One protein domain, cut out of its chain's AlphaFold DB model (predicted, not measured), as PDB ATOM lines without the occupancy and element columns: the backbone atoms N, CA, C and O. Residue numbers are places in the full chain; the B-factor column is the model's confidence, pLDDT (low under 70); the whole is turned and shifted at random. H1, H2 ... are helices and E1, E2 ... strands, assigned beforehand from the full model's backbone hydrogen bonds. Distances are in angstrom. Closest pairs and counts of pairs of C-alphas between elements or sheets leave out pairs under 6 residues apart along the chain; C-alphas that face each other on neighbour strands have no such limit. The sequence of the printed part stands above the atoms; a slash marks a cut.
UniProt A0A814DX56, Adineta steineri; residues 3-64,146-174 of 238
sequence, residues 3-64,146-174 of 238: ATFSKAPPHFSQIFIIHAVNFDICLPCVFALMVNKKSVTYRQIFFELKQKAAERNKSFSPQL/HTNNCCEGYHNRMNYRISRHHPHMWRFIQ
ATOM      1  N   ALA A   3      -2.611 -46.356 -25.852       47.28
ATOM      2  CA  ALA A   3      -2.962 -47.766 -25.892       47.28
ATOM      3  C   ALA A   3      -4.483 -47.908 -26.013       47.28
ATOM      4  O   ALA A   3      -5.227 -47.766 -25.045       47.28
ATOM      5  N   THR A   4      -4.973 -48.234 -27.211       59.09
ATOM      6  CA  THR A   4      -6.418 -48.346 -27.458       59.09
ATOM      7  C   THR A   4      -6.906 -49.789 -27.275       59.09
ATOM      8  O   THR A   4      -6.999 -50.568 -28.226       59.09
ATOM      9  N   PHE A   5      -7.242 -50.150 -26.032       57.00
ATOM     10  CA  PHE A   5      -7.661 -51.504 -25.612       57.00
ATOM     11  C   PHE A   5      -8.819 -52.080 -26.424       57.00
ATOM     12  O   PHE A   5      -8.785 -53.223 -26.872       57.00
ATOM     13  N   SER A   6      -9.841 -51.265 -26.662       60.38
ATOM     14  CA  SER A   6     -11.094 -51.730 -27.255       60.38
ATOM     15  C   SER A   6     -10.995 -52.017 -28.758       60.38
ATOM     16  O   SER A   6     -11.963 -52.473 -29.367       60.38
ATOM     17  N   LYS A   7      -9.841 -51.730 -29.373       71.31
ATOM     18  CA  LYS A   7      -9.611 -51.851 -30.816       71.31
ATOM     19  C   LYS A   7      -8.597 -52.933 -31.173       71.31
ATOM     20  O   LYS A   7      -8.437 -53.218 -32.356       71.31
ATOM     21  N   ALA A   8      -7.967 -53.565 -30.183       76.69
ATOM     22  CA  ALA A   8      -7.075 -54.691 -30.413       76.69
ATOM     23  C   ALA A   8      -7.857 -55.916 -30.913       76.69
ATOM     24  O   ALA A   8      -8.916 -56.216 -30.349       76.69
ATOM     25  N   PRO A   9      -7.370 -56.628 -31.948       81.25
ATOM     26  CA  PRO A   9      -7.970 -57.886 -32.361       81.25
ATOM     27  C   PRO A   9      -8.010 -58.915 -31.226       81.25
ATOM     28  O   PRO A   9      -7.228 -58.805 -30.275       81.25
ATOM     29  N   PRO A  10      -8.878 -59.939 -31.324       80.00
ATOM     30  CA  PRO A  10      -8.899 -61.039 -30.365       80.00
ATOM     31  C   PRO A  10      -7.492 -61.606 -30.123       80.00
ATOM     32  O   PRO A  10      -6.687 -61.672 -31.052       80.00
ATOM     33  N   HIS A  11      -7.215 -62.011 -28.880       82.88
ATOM     34  CA  HIS A  11      -5.913 -62.499 -28.377       82.88
ATOM     35  C   HIS A  11      -4.836 -61.435 -28.107       82.88
ATOM     36  O   HIS A  11      -3.807 -61.762 -27.515       82.88
ATOM     37  N   PHE A  12      -5.076 -60.166 -28.448       83.38
ATOM     38  CA  PHE A  12      -4.194 -59.060 -28.077       83.38
ATOM     39  C   PHE A  12      -4.841 -58.189 -27.006       83.38
ATOM     40  O   PHE A  12      -6.022 -57.858 -27.079       83.38
ATOM     41  N   SER A  13      -4.050 -57.789 -26.011       78.50
ATOM     42  CA  SER A  13      -4.527 -56.914 -24.943       78.50
ATOM     43  C   SER A  13      -4.617 -55.459 -25.392       78.50
ATOM     44  O   SER A  13      -5.444 -54.716 -24.878       78.50
ATOM     45  N   GLN A  14      -3.745 -55.024 -26.309       79.25
ATOM     46  CA  GLN A  14      -3.700 -53.632 -26.759       79.25
ATOM     47  C   GLN A  14      -3.027 -53.483 -28.125       79.25
ATOM     48  O   GLN A  14      -2.186 -54.297 -28.513       79.25
ATOM     49  N   ILE A  15      -3.369 -52.393 -28.813       79.50
ATOM     50  CA  ILE A  15      -2.585 -51.866 -29.929       79.50
ATOM     51  C   ILE A  15      -1.729 -50.734 -29.386       79.50
ATOM     52  O   ILE A  15      -2.234 -49.831 -28.721       79.50
ATOM     53  N   PHE A  16      -0.448 -50.794 -29.703       78.44
ATOM     54  CA  PHE A  16       0.530 -49.775 -29.398       78.44
ATOM     55  C   PHE A  16       0.916 -49.026 -30.667       78.44
ATOM     56  O   PHE A  16       1.301 -49.662 -31.650       78.44
ATOM     57  N   ILE A  17       0.811 -47.696 -30.657       79.69
ATOM     58  CA  ILE A  17       1.074 -46.876 -31.844       79.69
ATOM     59  C   ILE A  17       2.119 -45.805 -31.533       79.69
ATOM     60  O   ILE A  17       1.972 -45.025 -30.585       79.69
ATOM     61  N   ILE A  18       3.164 -45.754 -32.362       78.38
ATOM     62  CA  ILE A  18       4.139 -44.659 -32.369       78.38
ATOM     63  C   ILE A  18       3.793 -43.737 -33.525       78.38
ATOM     64  O   ILE A  18       3.684 -44.179 -34.669       78.38
ATOM     65  N   HIS A  19       3.655 -42.457 -33.210       78.12
ATOM     66  CA  HIS A  19       3.307 -41.430 -34.172       78.12
ATOM     67  C   HIS A  19       4.481 -40.486 -34.414       78.12
ATOM     68  O   HIS A  19       5.211 -40.154 -33.480       78.12
ATOM     69  N   ALA A  20       4.612 -40.016 -35.650       77.81
ATOM     70  CA  ALA A  20       5.330 -38.791 -35.963       77.81
ATOM     71  C   ALA A  20       4.319 -37.651 -36.102       77.81
ATOM     72  O   ALA A  20       3.242 -37.831 -36.677       77.81
ATOM     73  N   VAL A  21       4.666 -36.473 -35.589       74.50
ATOM     74  CA  VAL A  21       3.813 -35.286 -35.664       74.50
ATOM     75  C   VAL A  21       4.521 -34.217 -36.482       74.50
ATOM     76  O   VAL A  21       5.663 -33.872 -36.194       74.50
ATOM     77  N   ASN A  22       3.838 -33.691 -37.498       72.69
ATOM     78  CA  ASN A  22       4.313 -32.552 -38.280       72.69
ATOM     79  C   ASN A  22       3.126 -31.690 -38.742       72.69
ATOM     80  O   ASN A  22       2.112 -32.233 -39.177       72.69
ATOM     81  N   PHE A  23       3.234 -30.360 -38.651       69.25
ATOM     82  CA  PHE A  23       2.166 -29.403 -39.006       69.25
ATOM     83  C   PHE A  23       0.767 -29.749 -38.438       69.25
ATOM     84  O   PHE A  23      -0.231 -29.712 -39.160       69.25
ATOM     85  N   ASP A  24       0.682 -30.124 -37.155       71.25
ATOM     86  CA  ASP A  24      -0.549 -30.606 -36.492       71.25
ATOM     87  C   ASP A  24      -1.193 -31.846 -37.149       71.25
ATOM     88  O   ASP A  24      -2.381 -32.134 -36.962       71.25
ATOM     89  N   ILE A  25      -0.423 -32.607 -37.928       75.38
ATOM     90  CA  ILE A  25      -0.825 -33.899 -38.477       75.38
ATOM     91  C   ILE A  25      -0.067 -34.989 -37.733       75.38
ATOM     92  O   ILE A  25       1.161 -35.002 -37.701       75.38
ATOM     93  N   CYS A  26      -0.826 -35.915 -37.159       80.12
ATOM     94  CA  CYS A  26      -0.316 -37.100 -36.493       80.12
ATOM     95  C   CYS A  26      -0.352 -38.277 -37.476       80.12
ATOM     96  O   CYS A  26      -1.430 -38.692 -37.914       80.12
ATOM     97  N   LEU A  27       0.824 -38.775 -37.859       83.19
ATOM     98  CA  LEU A  27       0.988 -39.925 -38.742       83.19
ATOM     99  C   LEU A  27       1.432 -41.140 -37.926       83.19
ATOM    100  O   LEU A  27       2.472 -41.068 -37.268       83.19
ATOM    101  N   PRO A  28       0.697 -42.262 -37.962       84.94
ATOM    102  CA  PRO A  28       1.155 -43.479 -37.316       84.94
ATOM    103  C   PRO A  28       2.322 -44.068 -38.118       84.94
ATOM    104  O   PRO A  28       2.199 -44.352 -39.308       84.94
ATOM    105  N   CYS A  29       3.468 -44.246 -37.468       81.94
ATOM    106  CA  CYS A  29       4.674 -44.800 -38.086       81.94
ATOM    107  C   CYS A  29       4.862 -46.279 -37.750       81.94
ATOM    108  O   CYS A  29       5.423 -47.029 -38.543       81.94
ATOM    109  N   VAL A  30       4.415 -46.693 -36.564       84.25
ATOM    110  CA  VAL A  30       4.579 -48.060 -36.066       84.25
ATOM    111  C   VAL A  30       3.294 -48.486 -35.386       84.25
ATOM    112  O   VAL A  30       2.788 -47.765 -34.529       84.25
ATOM    113  N   PHE A  31       2.831 -49.687 -35.715       85.31
ATOM    114  CA  PHE A  31       1.791 -50.391 -34.976       85.31
ATOM    115  C   PHE A  31       2.386 -51.666 -34.385       85.31
ATOM    116  O   PHE A  31       3.016 -52.445 -35.100       85.31
ATOM    117  N   ALA A  32       2.161 -51.901 -33.097       85.19
ATOM    118  CA  ALA A  32       2.527 -53.138 -32.426       85.19
ATOM    119  C   ALA A  32       1.302 -53.736 -31.725       85.19
ATOM    120  O   ALA A  32       0.647 -53.093 -30.905       85.19
ATOM    121  N   LEU A  33       0.990 -54.987 -32.062       86.50
ATOM    122  CA  LEU A  33      -0.032 -55.773 -31.382       86.50
ATOM    123  C   LEU A  33       0.596 -56.433 -30.158       86.50
ATOM    124  O   LEU A  33       1.510 -57.245 -30.283       86.50
ATOM    125  N   MET A  34       0.127 -56.066 -28.967       82.00
ATOM    126  CA  MET A  34       0.722 -56.522 -27.713       82.00
ATOM    127  C   MET A  34      -0.217 -57.461 -26.966       82.00
ATOM    128  O   MET A  34      -1.411 -57.191 -26.829       82.00
ATOM    129  N   VAL A  35       0.349 -58.540 -26.424       83.56
ATOM    130  CA  VAL A  35      -0.372 -59.536 -25.610       83.56
ATOM    131  C   VAL A  35      -0.473 -59.104 -24.139       83.56
ATOM    132  O   VAL A  35      -1.348 -59.568 -23.416       83.56
ATOM    133  N   ASN A  36       0.419 -58.221 -23.674       75.94
ATOM    134  CA  ASN A  36       0.398 -57.688 -22.309       75.94
ATOM    135  C   ASN A  36       1.062 -56.297 -22.212       75.94
ATOM    136  O   ASN A  36       1.754 -55.866 -23.132       75.94
ATOM    137  N   LYS A  37       0.895 -55.630 -21.061       71.88
ATOM    138  CA  LYS A  37       1.460 -54.304 -20.729       71.88
ATOM    139  C   LYS A  37       2.775 -54.351 -19.930       71.88
ATOM    140  O   LYS A  37       3.103 -53.399 -19.225       71.88
ATOM    141  N   LYS A  38       3.514 -55.462 -19.939       72.62
ATOM    142  CA  LYS A  38       4.714 -55.579 -19.092       72.62
ATOM    143  C   LYS A  38       5.851 -54.719 -19.646       72.62
ATOM    144  O   LYS A  38       6.043 -54.645 -20.858       72.62
ATOM    145  N   SER A  39       6.666 -54.147 -18.758       67.56
ATOM    146  CA  SER A  39       7.843 -53.343 -19.131       67.56
ATOM    147  C   SER A  39       8.802 -54.094 -20.063       67.56
ATOM    148  O   SER A  39       9.388 -53.489 -20.953       67.56
ATOM    149  N   VAL A  40       8.918 -55.418 -19.905       70.12
ATOM    150  CA  VAL A  40       9.718 -56.289 -20.785       70.12
ATOM    151  C   VAL A  40       9.217 -56.240 -22.234       70.12
ATOM    152  O   VAL A  40      10.016 -56.096 -23.152       70.12
ATOM    153  N   THR A  41       7.899 -56.272 -22.444       75.62
ATOM    154  CA  THR A  41       7.284 -56.236 -23.780       75.62
ATOM    155  C   THR A  41       7.524 -54.894 -24.468       75.62
ATOM    156  O   THR A  41       7.867 -54.860 -25.646       75.62
ATOM    157  N   TYR A  42       7.422 -53.780 -23.733       73.75
ATOM    158  CA  TYR A  42       7.769 -52.461 -24.272       73.75
ATOM    159  C   TYR A  42       9.258 -52.351 -24.619       73.75
ATOM    160  O   TYR A  42       9.594 -51.856 -25.694       73.75
ATOM    161  N   ARG A  43      10.156 -52.848 -23.753       73.06
ATOM    162  CA  ARG A  43      11.603 -52.876 -24.035       73.06
ATOM    163  C   ARG A  43      11.913 -53.645 -25.316       73.06
ATOM    164  O   ARG A  43      12.709 -53.154 -26.110       73.06
ATOM    165  N   GLN A  44      11.251 -54.783 -25.541       80.94
ATOM    166  CA  GLN A  44      11.413 -55.543 -26.779       80.94
ATOM    167  C   GLN A  44      10.997 -54.716 -28.000       80.94
ATOM    168  O   GLN A  44      11.763 -54.626 -28.950       80.94
ATOM    169  N   ILE A  45       9.841 -54.042 -27.965       81.69
ATOM    170  CA  ILE A  45       9.389 -53.186 -29.077       81.69
ATOM    171  C   ILE A  45      10.431 -52.111 -29.405       81.69
ATOM    172  O   ILE A  45      10.792 -51.934 -30.567       81.69
ATOM    173  N   PHE A  46      10.943 -51.401 -28.397       80.50
ATOM    174  CA  PHE A  46      11.954 -50.366 -28.623       80.50
ATOM    175  C   PHE A  46      13.283 -50.935 -29.129       80.50
ATOM    176  O   PHE A  46      13.947 -50.289 -29.940       80.50
ATOM    177  N   PHE A  47      13.671 -52.127 -28.678       80.75
ATOM    178  CA  PHE A  47      14.855 -52.821 -29.175       80.75
ATOM    179  C   PHE A  47      14.719 -53.172 -30.664       80.75
ATOM    180  O   PHE A  47      15.578 -52.783 -31.457       80.75
ATOM    181  N   GLU A  48      13.610 -53.801 -31.056       85.50
ATOM    182  CA  GLU A  48      13.314 -54.137 -32.458       85.50
ATOM    183  C   GLU A  48      13.281 -52.887 -33.346       85.50
ATOM    184  O   GLU A  48      13.824 -52.874 -34.451       85.50
ATOM    185  N   LEU A  49      12.693 -51.795 -32.851       84.19
ATOM    186  CA  LEU A  49      12.652 -50.528 -33.579       84.19
ATOM    187  C   LEU A  49      14.037 -49.936 -33.808       84.19
ATOM    188  O   LEU A  49      14.319 -49.473 -34.914       84.19
ATOM    189  N   LYS A  50      14.909 -49.973 -32.796       82.56
ATOM    190  CA  LYS A  50      16.300 -49.526 -32.941       82.56
ATOM    191  C   LYS A  50      17.044 -50.366 -33.976       82.56
ATOM    192  O   LYS A  50      17.715 -49.789 -34.827       82.56
ATOM    193  N   GLN A  51      16.881 -51.691 -33.957       85.00
ATOM    194  CA  GLN A  51      17.490 -52.566 -34.964       85.00
ATOM    195  C   GLN A  51      16.981 -52.251 -36.374       85.00
ATOM    196  O   GLN A  51      17.770 -52.004 -37.283       85.00
ATOM    197  N   LYS A  52      15.660 -52.162 -36.551       86.00
ATOM    198  CA  LYS A  52      15.024 -51.863 -37.844       86.00
ATOM    199  C   LYS A  52      15.368 -50.468 -38.373       86.00
ATOM    200  O   LYS A  52      15.406 -50.274 -39.591       86.00
ATOM    201  N   ALA A  53      15.600 -49.496 -37.492       82.25
ATOM    202  CA  ALA A  53      16.092 -48.175 -37.867       82.25
ATOM    203  C   ALA A  53      17.560 -48.238 -38.322       82.25
ATOM    204  O   ALA A  53      17.884 -47.708 -39.387       82.25
ATOM    205  N   ALA A  54      18.411 -48.954 -37.579       84.25
ATOM    206  CA  ALA A  54      19.819 -49.150 -37.920       84.25
ATOM    207  C   ALA A  54      19.994 -49.853 -39.278       84.25
ATOM    208  O   ALA A  54      20.764 -49.378 -40.106       84.25
ATOM    209  N   GLU A  55      19.198 -50.891 -39.566       90.44
ATOM    210  CA  GLU A  55      19.142 -51.560 -40.883       90.44
ATOM    211  C   GLU A  55      18.868 -50.592 -42.048       90.44
ATOM    212  O   GLU A  55      19.228 -50.862 -43.191       90.44
ATOM    213  N   ARG A  56      18.207 -49.461 -41.777       85.44
ATOM    214  CA  ARG A  56      17.842 -48.439 -42.771       85.44
ATOM    215  C   ARG A  56      18.776 -47.228 -42.749       85.44
ATOM    216  O   ARG A  56      18.451 -46.214 -43.367       85.44
ATOM    217  N   ASN A  57      19.899 -47.302 -42.030       83.94
ATOM    218  CA  ASN A  57      20.805 -46.176 -41.778       83.94
ATOM    219  C   ASN A  57      20.074 -44.956 -41.184       83.94
ATOM    220  O   ASN A  57      20.342 -43.807 -41.543       83.94
ATOM    221  N   LYS A  58      19.099 -45.198 -40.299       77.81
ATOM    222  CA  LYS A  58      18.359 -44.158 -39.573       77.81
ATOM    223  C   LYS A  58      18.635 -44.266 -38.077       77.81
ATOM    224  O   LYS A  58      18.672 -45.362 -37.525       77.81
ATOM    225  N   SER A  59      18.771 -43.122 -37.409       71.88
ATOM    226  CA  SER A  59      18.796 -43.062 -35.946       71.88
ATOM    227  C   SER A  59      17.369 -42.965 -35.406       71.88
ATOM    228  O   SER A  59      16.581 -42.142 -35.875       71.88
ATOM    229  N   PHE A  60      17.024 -43.806 -34.429       65.00
ATOM    230  CA  PHE A  60      15.766 -43.698 -33.691       65.00
ATOM    231  C   PHE A  60      15.995 -42.886 -32.409       65.00
ATOM    232  O   PHE A  60      16.334 -43.442 -31.363       65.00
ATOM    233  N   SER A  61      15.819 -41.568 -32.511       60.22
ATOM    234  CA  SER A  61      15.960 -40.601 -31.415       60.22
ATOM    235  C   SER A  61      14.675 -39.770 -31.273       60.22
ATOM    236  O   SER A  61      14.602 -38.657 -31.804       60.22
ATOM    237  N   PRO A  62      13.614 -40.311 -30.645       56.88
ATOM    238  CA  PRO A  62      12.384 -39.556 -30.432       56.88
ATOM    239  C   PRO A  62      12.653 -38.363 -29.509       56.88
ATOM    240  O   PRO A  62      13.286 -38.522 -28.471       56.88
ATOM    241  N   GLN A  63      12.161 -37.183 -29.887       46.47
ATOM    242  CA  GLN A  63      12.337 -35.951 -29.108       46.47
ATOM    243  C   GLN A  63      11.344 -35.831 -27.941       46.47
ATOM    244  O   GLN A  63      11.593 -35.068 -27.023       46.47
ATOM    245  N   LEU A  64      10.220 -36.562 -27.970       43.09
ATOM    246  CA  LEU A  64       9.185 -36.492 -26.935       43.09
ATOM    247  C   LEU A  64       8.335 -37.775 -26.916       43.09
ATOM    248  O   LEU A  64       7.873 -38.235 -27.965       43.09
ATOM    249  N   HIS A 146       2.523 -27.587 -28.416       58.34
ATOM    250  CA  HIS A 146       2.256 -28.039 -27.045       58.34
ATOM    251  C   HIS A 146       0.941 -28.835 -26.893       58.34
ATOM    252  O   HIS A 146       0.445 -28.989 -25.777       58.34
ATOM    253  N   THR A 147       0.286 -29.270 -27.982       58.28
ATOM    254  CA  THR A 147      -1.058 -29.881 -27.896       58.28
ATOM    255  C   THR A 147      -1.136 -31.272 -28.514       58.28
ATOM    256  O   THR A 147      -0.737 -31.481 -29.655       58.28
ATOM    257  N   ASN A 148      -1.767 -32.202 -27.790       63.56
ATOM    258  CA  ASN A 148      -2.046 -33.566 -28.249       63.56
ATOM    259  C   ASN A 148      -3.249 -33.653 -29.219       63.56
ATOM    260  O   ASN A 148      -3.663 -34.746 -29.601       63.56
ATOM    261  N   ASN A 149      -3.813 -32.512 -29.646       69.19
ATOM    262  CA  ASN A 149      -5.016 -32.429 -30.487       69.19
ATOM    263  C   ASN A 149      -4.911 -33.276 -31.765       69.19
ATOM    264  O   ASN A 149      -5.899 -33.841 -32.231       69.19
ATOM    265  N   CYS A 150      -3.718 -33.347 -32.362       71.19
ATOM    266  CA  CYS A 150      -3.492 -34.131 -33.570       71.19
ATOM    267  C   CYS A 150      -3.601 -35.643 -33.302       71.19
ATOM    268  O   CYS A 150      -4.200 -36.356 -34.109       71.19
ATOM    269  N   CYS A 151      -3.098 -36.122 -32.162       72.81
ATOM    270  CA  CYS A 151      -3.247 -37.510 -31.731       72.81
ATOM    271  C   CYS A 151      -4.694 -37.809 -31.326       72.81
ATOM    272  O   CYS A 151      -5.228 -38.826 -31.745       72.81
ATOM    273  N   GLU A 152      -5.371 -36.915 -30.596       72.69
ATOM    274  CA  GLU A 152      -6.804 -37.067 -30.279       72.69
ATOM    275  C   GLU A 152      -7.656 -37.150 -31.555       72.69
ATOM    276  O   GLU A 152      -8.516 -38.022 -31.698       72.69
ATOM    277  N   GLY A 153      -7.376 -36.281 -32.534       76.31
ATOM    278  CA  GLY A 153      -8.010 -36.314 -33.850       76.31
ATOM    279  C   GLY A 153      -7.736 -37.619 -34.601       76.31
ATOM    280  O   GLY A 153      -8.651 -38.185 -35.209       76.31
ATOM    281  N   TYR A 154      -6.504 -38.133 -34.524       82.62
ATOM    282  CA  TYR A 154      -6.158 -39.452 -35.049       82.62
ATOM    283  C   TYR A 154      -6.971 -40.558 -34.362       82.62
ATOM    284  O   TYR A 154      -7.599 -41.359 -35.059       82.62
ATOM    285  N   HIS A 155      -7.035 -40.579 -33.030       77.06
ATOM    286  CA  HIS A 155      -7.769 -41.600 -32.281       77.06
ATOM    287  C   HIS A 155      -9.263 -41.575 -32.587       77.06
ATOM    288  O   HIS A 155      -9.851 -42.630 -32.819       77.06
ATOM    289  N   ASN A 156      -9.872 -40.394 -32.688       80.25
ATOM    290  CA  ASN A 156     -11.273 -40.266 -33.089       80.25
ATOM    291  C   ASN A 156     -11.517 -40.850 -34.488       80.25
ATOM    292  O   ASN A 156     -12.456 -41.627 -34.686       80.25
ATOM    293  N   ARG A 157     -10.633 -40.556 -35.448       85.19
ATOM    294  CA  ARG A 157     -10.702 -41.118 -36.805       85.19
ATOM    295  C   ARG A 157     -10.498 -42.632 -36.809       85.19
ATOM    296  O   ARG A 157     -11.240 -43.335 -37.494       85.19
ATOM    297  N   MET A 158      -9.527 -43.139 -36.053       83.25
ATOM    298  CA  MET A 158      -9.273 -44.573 -35.913       83.25
ATOM    299  C   MET A 158     -10.488 -45.285 -35.313       83.25
ATOM    300  O   MET A 158     -10.962 -46.277 -35.870       83.25
ATOM    301  N   ASN A 159     -11.036 -44.749 -34.222       82.00
ATOM    302  CA  ASN A 159     -12.221 -45.284 -33.559       82.00
ATOM    303  C   ASN A 159     -13.415 -45.345 -34.510       82.00
ATOM    304  O   ASN A 159     -14.094 -46.374 -34.554       82.00
ATOM    305  N   TYR A 160     -13.615 -44.295 -35.309       83.75
ATOM    306  CA  TYR A 160     -14.646 -44.246 -36.341       83.75
ATOM    307  C   TYR A 160     -14.413 -45.276 -37.459       83.75
ATOM    308  O   TYR A 160     -15.322 -46.033 -37.794       83.75
ATOM    309  N   ARG A 161     -13.193 -45.370 -38.012       82.88
ATOM    310  CA  ARG A 161     -12.865 -46.278 -39.134       82.88
ATOM    311  C   ARG A 161     -12.939 -47.756 -38.755       82.88
ATOM    312  O   ARG A 161     -13.440 -48.577 -39.533       82.88
ATOM    313  N   ILE A 162     -12.437 -48.105 -37.572       83.19
ATOM    314  CA  ILE A 162     -12.526 -49.472 -37.055       83.19
ATOM    315  C   ILE A 162     -13.978 -49.779 -36.669       83.19
ATOM    316  O   ILE A 162     -14.453 -50.872 -36.982       83.19
ATOM    317  N   SER A 163     -14.689 -48.799 -36.083       76.19
ATOM    318  CA  SER A 163     -16.094 -48.810 -35.635       76.19
ATOM    319  C   SER A 163     -16.408 -49.870 -34.569       76.19
ATOM    320  O   SER A 163     -16.843 -49.541 -33.468       76.19
ATOM    321  N   ARG A 164     -16.078 -51.135 -34.829       77.38
ATOM    322  CA  ARG A 164     -16.277 -52.270 -33.928       77.38
ATOM    323  C   ARG A 164     -15.304 -52.255 -32.751       77.38
ATOM    324  O   ARG A 164     -14.186 -51.741 -32.842       77.38
ATOM    325  N   HIS A 165     -15.740 -52.837 -31.643       77.50
ATOM    326  CA  HIS A 165     -14.843 -53.276 -30.583       77.50
ATOM    327  C   HIS A 165     -14.252 -54.637 -30.957       77.50
ATOM    328  O   HIS A 165     -14.956 -55.461 -31.541       77.50
ATOM    329  N   HIS A 166     -12.966 -54.835 -30.674       78.56
ATOM    330  CA  HIS A 166     -12.210 -56.050 -30.994       78.56
ATOM    331  C   HIS A 166     -12.400 -56.542 -32.442       78.56
ATOM    332  O   HIS A 166     -12.964 -57.613 -32.677       78.56
ATOM    333  N   PRO A 167     -11.973 -55.750 -33.447       84.94
ATOM    334  CA  PRO A 167     -12.089 -56.143 -34.846       84.94
ATOM    335  C   PRO A 167     -11.341 -57.457 -35.094       84.94
ATOM    336  O   PRO A 167     -10.213 -57.636 -34.648       84.94
ATOM    337  N   HIS A 168     -11.932 -58.371 -35.860       88.00
ATOM    338  CA  HIS A 168     -11.196 -59.548 -36.318       88.00
ATOM    339  C   HIS A 168      -9.995 -59.135 -37.189       88.00
ATOM    340  O   HIS A 168      -9.997 -58.062 -37.804       88.00
ATOM    341  N   MET A 169      -8.992 -60.014 -37.291       88.94
ATOM    342  CA  MET A 169      -7.710 -59.701 -37.936       88.94
ATOM    343  C   MET A 169      -7.872 -59.146 -39.359       88.94
ATOM    344  O   MET A 169      -7.260 -58.139 -39.694       88.94
ATOM    345  N   TRP A 170      -8.772 -59.711 -40.171       89.25
ATOM    346  CA  TRP A 170      -9.030 -59.186 -41.519       89.25
ATOM    347  C   TRP A 170      -9.476 -57.721 -41.545       89.25
ATOM    348  O   TRP A 170      -8.989 -56.945 -42.363       89.25
ATOM    349  N   ARG A 171     -10.366 -57.311 -40.632       87.94
ATOM    350  CA  ARG A 171     -10.819 -55.919 -40.552       87.94
ATOM    351  C   ARG A 171      -9.691 -55.005 -40.083       87.94
ATOM    352  O   ARG A 171      -9.587 -53.877 -40.557       87.94
ATOM    353  N   PHE A 172      -8.847 -55.499 -39.179       87.88
ATOM    354  CA  PHE A 172      -7.663 -54.779 -38.725       87.88
ATOM    355  C   PHE A 172      -6.654 -54.569 -39.865       87.88
ATOM    356  O   PHE A 172      -6.203 -53.446 -40.070       87.88
ATOM    357  N   ILE A 173      -6.381 -55.595 -40.675       89.88
ATOM    358  CA  ILE A 173      -5.508 -55.487 -41.856       89.88
ATOM    359  C   ILE A 173      -6.060 -54.464 -42.861       89.88
ATOM    360  O   ILE A 173      -5.315 -53.610 -43.333       89.88
ATOM    361  N   GLN A 174      -7.366 -54.483 -43.141       90.62
ATOM    362  CA  GLN A 174      -7.995 -53.485 -44.020       90.62
ATOM    363  C   GLN A 174      -7.833 -52.055 -43.489       90.62
ATOM    364  O   GLN A 174      -7.570 -51.125 -44.252       90.62
TER     365      GLN A 174
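This is residues 3 to 64 and 146 to 174 of the 238 residues of a protein of Adineta steineri (UniProt A0A814DX56). A long two-stranded hairpin, E1 and E2, runs through the middle, with H1 on one side near the end of E2, H2 on the other side nearer the turn, and short H3 beyond H2. The printed part has 91 residues, ordered E1, E2, H1, H2, H3, a mixed class with an antiparallel sheet. It is only just compact, close to loose: radius of gyration of the C-alphas 14.2 A, spans 37 by 31 by 23 A.

E1, residues 14 to 22, and E2, residues 25 to 34, form an antiparallel hairpin at 157 degrees; N 16 and O 32 are 2.8 A apart, within hydrogen-bond range. E2 bends by 55 degrees at residue 29. The closest C-alphas of E2 and H1, residues 39 to 54, are Ala 32 and Ile 45, 7.6 A apart. Those of E2 and H2, residues 149 to 162, are Cys 26 and Cys 150, 5.2 A. H2 and H3, residues 169 to 174, are close but not clearly touching, Ile 162 to Phe 172 being their closest C-alphas at 7.4 A. H1 and H2 are apart. In H1, H2 and H3 every O i to N i+4 pair is within hydrogen-bond range.

E1 begins at C-alpha 14 (-3.700, -53.632, -26.759) and measures 25.3 A, E2 25.1 A, H1 22.7 A, H2 19.7 A; H3 ends at C-alpha 174 (-7.995, -53.485, -44.020).

Residues 65 to 145 are not printed; C-alphas 64 and 146 are 10.9 A apart across the cut. Residues 3 to 6, 23, 39, 60 to 64 and 146 to 149 have pLDDT under 70.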